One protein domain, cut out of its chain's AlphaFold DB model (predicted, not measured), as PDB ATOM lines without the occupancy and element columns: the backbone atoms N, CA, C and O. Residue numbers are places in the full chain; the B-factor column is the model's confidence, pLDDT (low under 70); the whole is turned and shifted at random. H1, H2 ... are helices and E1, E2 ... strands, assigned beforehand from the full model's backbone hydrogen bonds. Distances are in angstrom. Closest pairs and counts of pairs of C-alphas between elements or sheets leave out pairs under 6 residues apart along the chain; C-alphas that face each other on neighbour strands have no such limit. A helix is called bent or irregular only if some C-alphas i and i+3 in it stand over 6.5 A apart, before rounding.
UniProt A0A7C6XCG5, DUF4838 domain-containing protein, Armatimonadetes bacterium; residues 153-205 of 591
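This is residues 153 to 205 of the 591 residues of the protein "DUF4838 domain-containing protein" of Armatimonadetes bacterium (UniProt A0A7C6XCG5). Two helices, H1 and H2, lie side by side in an elongated helical hairpin, with the short strand E1 near the last residues of H2 and a long loop, residues 180 to 191, at the other end. The 53 printed residues have named elements in the order E1, H1, H2, mostly helix. The whole is only just loose, close to compact, with a radius of gyration of the C-alphas of 12.4 A and spans of 36 by 19 by 15 A.

E1, residues 157 to 159, pairs with no named strand, but residues 153 to 154 pair antiparallel with its residues 157 to 158. H1, residues 164 to 179, is apart from E1. H2, residues 192 to 203, touches H1 in a helical hairpin, opposite ways at a shallow tilt of 11 degrees; their closest C-alphas, of Ala 167 and Ile 203, are 6.1 A apart. The closest C-alphas of E1 and H2, of Gly 159 and Pro 201, are 6.1 A apart. Every O i to N i+4 pair is within hydrogen-bond range in H1, 6 of 8 in H2.

E1 begins at C-alpha 157 (202.207, 247.298, 179.329). H1 is 22.2 A long. H2, 15.0 A long, is irregular, with C-alphas 198 and 201 7.2 A apart, and ends at C-alpha 203 (211.861, 251.376, 175.539).

The C-alphas farthest apart, of Gly 155 and Glu 187, are 38.1 A apart. The printed part has no cut; the link from E1 to H1 is tight, that from H1 to H2 long. No printed residue is under 70 in pLDDT.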
ATOM      1  N   ILE A 153     201.961 241.496 176.046       93.31
ATOM      2  CA  ILE A 153     201.305 242.171 177.156       93.31
ATOM      3  C   ILE A 153     201.893 241.620 178.458       93.31
ATOM      4  O   ILE A 153     201.861 240.413 178.693       93.31
ATOM      5  N   ARG A 154     202.432 242.506 179.293       92.44
ATOM      6  CA  ARG A 154     202.944 242.224 180.638       92.44
ATOM      7  C   ARG A 154     202.265 243.187 181.602       92.44
ATOM      8  O   ARG A 154     202.563 244.376 181.594       92.44
ATOM      9  N   GLY A 155     201.317 242.678 182.390       93.00
ATOM     10  CA  GLY A 155     200.486 243.514 183.258       93.00
ATOM     11  C   GLY A 155     199.694 244.547 182.454       93.00
ATOM     12  O   GLY A 155     198.837 244.183 181.645       93.00
ATOM     13  N   ASP A 156     200.003 245.823 182.677       93.50
ATOM     14  CA  ASP A 156     199.424 246.988 182.009       93.50
ATOM     15  C   ASP A 156     200.339 247.577 180.921       93.50
ATOM     16  O   ASP A 156     200.154 248.722 180.532       93.50
ATOM     17  N   SER A 157     201.321 246.834 180.406       94.38
ATOM     18  CA  SER A 157     202.207 247.298 179.329       94.38
ATOM     19  C   SER A 157     202.190 246.351 178.132       94.38
ATOM     20  O   SER A 157     202.141 245.133 178.297       94.38
ATOM     21  N   TYR A 158     202.253 246.904 176.920       94.06
ATOM     22  CA  TYR A 158     202.422 246.174 175.665       94.06
ATOM     23  C   TYR A 158     203.667 246.660 174.924       94.06
ATOM     24  O   TYR A 158     203.726 247.805 174.478       94.06
ATOM     25  N   GLY A 159     204.669 245.798 174.773       91.94
ATOM     26  CA  GLY A 159     205.951 246.212 174.207       91.94
ATOM     27  C   GLY A 159     206.967 245.086 174.061       91.94
ATOM     28  O   GLY A 159     206.687 243.944 174.453       91.94
ATOM     29  N   PRO A 160     208.172 245.397 173.561       87.94
ATOM     30  CA  PRO A 160     209.310 244.490 173.661       87.94
ATOM     31  C   PRO A 160     209.718 244.335 175.130       87.94
ATOM     32  O   PRO A 160     209.289 245.114 175.981       87.94
ATOM     33  N   GLU A 161     210.515 243.318 175.453       87.62
ATOM     34  CA  GLU A 161     211.150 243.257 176.776       87.62
ATOM     35  C   GLU A 161     212.006 244.520 176.993       87.62
ATOM     36  O   GLU A 161     212.850 244.800 176.134       87.62
ATOM     37  N   PRO A 162     211.783 245.297 178.073       88.19
ATOM     38  CA  PRO A 162     212.541 246.521 178.307       88.19
ATOM     39  C   PRO A 162     214.035 246.239 178.472       88.19
ATOM     40  O   PRO A 162     214.422 245.348 179.224       88.19
ATOM     41  N   ASP A 163     214.878 247.028 177.807       90.44
ATOM     42  CA  ASP A 163     216.319 247.051 178.066       90.44
ATOM     43  C   ASP A 163     216.593 247.972 179.270       90.44
ATOM     44  O   ASP A 163     216.419 249.191 179.143       90.44
ATOM     45  N   PRO A 164     217.043 247.443 180.427       93.38
ATOM     46  CA  PRO A 164     217.277 248.254 181.620       93.38
ATOM     47  C   PRO A 164     218.309 249.368 181.408       93.38
ATOM     48  O   PRO A 164     218.206 250.428 182.028       93.38
ATOM     49  N   ALA A 165     219.299 249.160 180.533       93.44
ATOM     50  CA  ALA A 165     220.317 250.167 180.256       93.44
ATOM     51  C   ALA A 165     219.724 251.351 179.479       93.44
ATOM     52  O   ALA A 165     219.976 252.507 179.824       93.44
ATOM     53  N   MET A 166     218.894 251.075 178.468       94.50
ATOM     54  CA  MET A 166     218.207 252.119 177.706       94.50
ATOM     55  C   MET A 166     217.128 252.823 178.536       94.50
ATOM     56  O   MET A 166     217.011 254.044 178.457       94.50
ATOM     57  N   ALA A 167     216.387 252.084 179.367       95.06
ATOM     58  CA  ALA A 167     215.420 252.665 180.298       95.06
ATOM     59  C   ALA A 167     216.098 253.676 181.235       95.06
ATOM     60  O   ALA A 167     215.653 254.815 181.324       95.06
ATOM     61  N   LYS A 168     217.253 253.324 181.818       96.31
ATOM     62  CA  LYS A 168     218.040 254.243 182.655       96.31
ATOM     63  C   LYS A 168     218.462 255.512 181.906       96.31
ATOM     64  O   LYS A 168     218.372 256.603 182.464       96.31
ATOM     65  N   VAL A 169     218.919 255.388 180.655       97.50
ATOM     66  CA  VAL A 169     219.289 256.544 179.817       97.50
ATOM     67  C   VAL A 169     218.085 257.454 179.574       97.50
ATOM     68  O   VAL A 169     218.203 258.672 179.702       97.50
ATOM     69  N   ALA A 170     216.936 256.872 179.232       97.44
ATOM     70  CA  ALA A 170     215.703 257.606 178.989       97.44
ATOM     71  C   ALA A 170     215.192 258.303 180.260       97.44
ATOM     72  O   ALA A 170     214.915 259.502 180.220       97.44
ATOM     73  N   ASP A 171     215.160 257.602 181.395       97.62
ATOM     74  CA  ASP A 171     214.725 258.145 182.686       97.62
ATOM     75  C   ASP A 171     215.595 259.333 183.111       97.62
ATOM     76  O   ASP A 171     215.078 260.391 183.475       97.62
ATOM     77  N   GLN A 172     216.922 259.194 182.999       97.50
ATOM     78  CA  GLN A 172     217.858 260.285 183.269       97.50
ATOM     79  C   GLN A 172     217.611 261.476 182.338       97.50
ATOM     80  O   GLN A 172     217.477 262.601 182.815       97.50
ATOM     81  N   PHE A 173     217.507 261.240 181.029       98.50
ATOM     82  CA  PHE A 173     217.286 262.303 180.051       98.50
ATOM     83  C   PHE A 173     216.006 263.094 180.344       98.50
ATOM     84  O   PHE A 173     216.050 264.318 180.456       98.50
ATOM     85  N   PHE A 174     214.867 262.413 180.507       98.19
ATOM     86  CA  PHE A 174     213.589 263.090 180.732       98.19
ATOM     87  C   PHE A 174     213.527 263.770 182.104       98.19
ATOM     88  O   PHE A 174     212.991 264.877 182.199       98.19
ATOM     89  N   SER A 175     214.131 263.177 183.141       98.06
ATOM     90  CA  SER A 175     214.250 263.803 184.463       98.06
ATOM     91  C   SER A 175     215.045 265.109 184.399       98.06
ATOM     92  O   SER A 175     214.591 266.139 184.901       98.06
ATOM     93  N   ILE A 176     216.207 265.098 183.739       98.19
ATOM     94  CA  ILE A 176     217.060 266.284 183.616       98.19
ATOM     95  C   ILE A 176     216.431 267.325 182.690       98.19
ATOM     96  O   ILE A 176     216.458 268.506 183.018       98.19
ATOM     97  N   CYS A 177     215.780 266.924 181.591       97.94
ATOM     98  CA  CYS A 177     215.009 267.855 180.763       97.94
ATOM     99  C   CYS A 177     213.925 268.585 181.565       97.94
ATOM    100  O   CYS A 177     213.738 269.787 181.378       97.94
ATOM    101  N   ASN A 178     213.223 267.880 182.455       97.81
ATOM    102  CA  ASN A 178     212.216 268.484 183.321       97.81
ATOM    103  C   ASN A 178     212.846 269.455 184.335       97.81
ATOM    104  O   ASN A 178     212.370 270.582 184.478       97.81
ATOM    105  N   GLN A 179     213.938 269.055 184.993       97.25
ATOM    106  CA  GLN A 179     214.650 269.899 185.959       97.25
ATOM    107  C   GLN A 179     215.223 271.174 185.313       97.25
ATOM    108  O   GLN A 179     215.052 272.266 185.854       97.25
ATOM    109  N   GLU A 180     215.809 271.045 184.121       96.19
ATOM    110  CA  GLU A 180     216.383 272.140 183.326       96.19
ATOM    111  C   GLU A 180     215.315 272.952 182.582       96.19
ATOM    112  O   GLU A 180     215.624 273.967 181.965       96.19
ATOM    113  N   ARG A 181     214.036 272.552 182.663       96.19
ATOM    114  CA  ARG A 181     212.902 273.213 181.996       96.19
ATOM    115  C   ARG A 181     213.105 273.325 180.483       96.19
ATOM    116  O   ARG A 181     212.802 274.348 179.868       96.19
ATOM    117  N   VAL A 182     213.617 272.258 179.872       95.81
ATOM    118  CA  VAL A 182     213.760 272.155 178.417       95.81
ATOM    119  C   VAL A 182     212.369 272.197 177.787       95.81
ATOM    120  O   VAL A 182     211.540 271.321 178.021       95.81
ATOM    121  N   THR A 183     212.107 273.215 176.971       92.81
ATOM    122  CA  THR A 183     210.801 273.416 176.324       92.81
ATOM    123  C   THR A 183     210.766 272.819 174.924       92.81
ATOM    124  O   THR A 183     209.763 272.230 174.520       92.81
ATOM    125  N   HIS A 184     211.879 272.919 174.198       90.62
ATOM    126  CA  HIS A 184     212.010 272.432 172.830       90.62
ATOM    127  C   HIS A 184     213.397 271.813 172.589       90.62
ATOM    128  O   HIS A 184     214.402 272.249 173.152       90.62
ATOM    129  N   LEU A 185     213.436 270.805 171.722       90.94
ATOM    130  CA  LEU A 185     214.601 270.052 171.250       90.94
ATOM    131  C   LEU A 185     214.970 270.415 169.797       90.94
ATOM    132  O   LEU A 185     216.000 269.977 169.288       90.94
ATOM    133  N   SER A 186     214.126 271.194 169.113       86.50
ATOM    134  CA  SER A 186     214.369 271.739 167.773       86.50
ATOM    135  C   SER A 186     213.624 273.065 167.579       86.50
ATOM    136  O   SER A 186     212.651 273.334 168.288       86.50
ATOM    137  N   GLU A 187     214.028 273.875 166.591       80.94
ATOM    138  CA  GLU A 187     213.351 275.154 166.289       80.94
ATOM    139  C   GLU A 187     211.892 274.969 165.847       80.94
ATOM    140  O   GLU A 187     211.055 275.848 166.040       80.94
ATOM    141  N   GLY A 188     211.554 273.784 165.323       80.19
ATOM    142  CA  GLY A 188     210.179 273.376 165.024       80.19
ATOM    143  C   GLY A 188     209.324 273.105 166.267       80.19
ATOM    144  O   GLY A 188     208.249 272.527 166.141       80.19
ATOM    145  N   ARG A 189     209.801 273.488 167.460       82.75
ATOM    146  CA  ARG A 189     209.142 273.315 168.758       82.75
ATOM    147  C   ARG A 189     208.870 271.856 169.145       82.75
ATOM    148  O   ARG A 189     207.936 271.582 169.891       82.75
ATOM    149  N   PHE A 190     209.703 270.924 168.680       89.00
ATOM    150  CA  PHE A 190     209.618 269.524 169.104       89.00
ATOM    151  C   PHE A 190     209.942 269.407 170.598       89.00
ATOM    152  O   PHE A 190     211.038 269.791 170.993       89.00
ATOM    153  N   SER A 191     209.033 268.917 171.437       92.69
ATOM    154  CA  SER A 191     209.213 268.924 172.898       92.69
ATOM    155  C   SER A 191     209.810 267.615 173.444       92.69
ATOM    156  O   SER A 191     209.699 266.564 172.803       92.69
ATOM    157  N   PRO A 192     210.398 267.620 174.659       95.19
ATOM    158  CA  PRO A 192     210.780 266.385 175.348       95.19
ATOM    159  C   PRO A 192     209.618 265.403 175.523       95.19
ATOM    160  O   PRO A 192     209.813 264.201 175.365       95.19
ATOM    161  N   GLN A 193     208.400 265.897 175.764       92.31
ATOM    162  CA  GLN A 193     207.211 265.048 175.849       92.31
ATOM    163  C   GLN A 193     206.930 264.327 174.521       92.31
ATOM    164  O   GLN A 193     206.684 263.124 174.519       92.31
ATOM    165  N   GLN A 194     207.029 265.025 173.387       90.69
ATOM    166  CA  GLN A 194     206.844 264.400 172.075       90.69
ATOM    167  C   GLN A 194     207.942 263.371 171.770       90.69
ATOM    168  O   GLN A 194     207.674 262.342 171.147       90.69
ATOM    169  N   LEU A 195     209.182 263.605 172.223       93.06
ATOM    170  CA  LEU A 195     210.230 262.586 172.143       93.06
ATOM    171  C   LEU A 195     209.892 261.371 173.008       93.06
ATOM    172  O   LEU A 195     210.018 260.253 172.516       93.06
ATOM    173  N   HIS A 196     209.445 261.579 174.250       93.69
ATOM    174  CA  HIS A 196     209.021 260.505 175.148       93.69
ATOM    175  C   HIS A 196     207.927 259.655 174.504       93.69
ATOM    176  O   HIS A 196     208.089 258.448 174.379       93.69
ATOM    177  N   GLU A 197     206.860 260.276 174.005       89.38
ATOM    178  CA  GLU A 197     205.772 259.590 173.299       89.38
ATOM    179  C   GLU A 197     206.274 258.759 172.106       89.38
ATOM    180  O   GLU A 197     205.805 257.643 171.887       89.38
ATOM    181  N   ARG A 198     207.278 259.260 171.373       86.62
ATOM    182  CA  ARG A 198     207.878 258.559 170.231       86.62
ATOM    183  C   ARG A 198     208.684 257.323 170.633       86.62
ATOM    184  O   ARG A 198     208.669 256.335 169.903       86.62
ATOM    185  N   VAL A 199     209.445 257.394 171.725       90.81
ATOM    186  CA  VAL A 199     210.410 256.340 172.096       90.81
ATOM    187  C   VAL A 199     209.879 255.386 173.164       90.81
ATOM    188  O   VAL A 199     210.286 254.228 173.192       90.81
ATOM    189  N   ALA A 200     208.942 255.827 174.005       90.50
ATOM    190  CA  ALA A 200     208.448 255.063 175.145       90.50
ATOM    191  C   ALA A 200     207.887 253.682 174.768       90.50
ATOM    192  O   ALA A 200     208.279 252.715 175.423       90.50
ATOM    193  N   PRO A 201     207.080 253.514 173.695       89.50
ATOM    194  CA  PRO A 201     206.611 252.185 173.299       89.50
ATOM    195  C   PRO A 201     207.741 251.193 172.992       89.50
ATOM    196  O   PRO A 201     207.586 250.000 173.224       89.50
ATOM    197  N   ALA A 202     208.882 251.674 172.492       87.94
ATOM    198  CA  ALA A 202     210.036 250.838 172.171       87.94
ATOM    199  C   ALA A 202     210.948 250.568 173.379       87.94
ATOM    200  O   ALA A 202     211.632 249.549 173.391       87.94
ATOM    201  N   ILE A 203     210.980 251.473 174.364       91.06
ATOM    202  CA  ILE A 203     211.861 251.376 175.539       91.06
ATOM    203  C   ILE A 203     211.157 250.674 176.705       91.06
ATOM    204  O   ILE A 203     211.696 249.729 177.271       91.06
ATOM    205  N   TYR A 204     209.953 251.130 177.054       89.75
ATOM    206  CA  TYR A 204     209.197 250.683 178.230       89.75
ATOM    207  C   TYR A 204     207.998 249.791 177.871       89.75
ATOM    208  O   TYR A 204     207.442 249.096 178.725       89.75
ATOM    209  N   GLY A 205     207.574 249.832 176.607       91.19
ATOM    210  CA  GLY A 205     206.260 249.366 176.179       91.19
ATOM    211  C   GLY A 205     205.185 250.444 176.326       91.19
ATOM    212  O   GLY A 205     205.298 251.395 177.100       91.19
TER     213      GLY A 205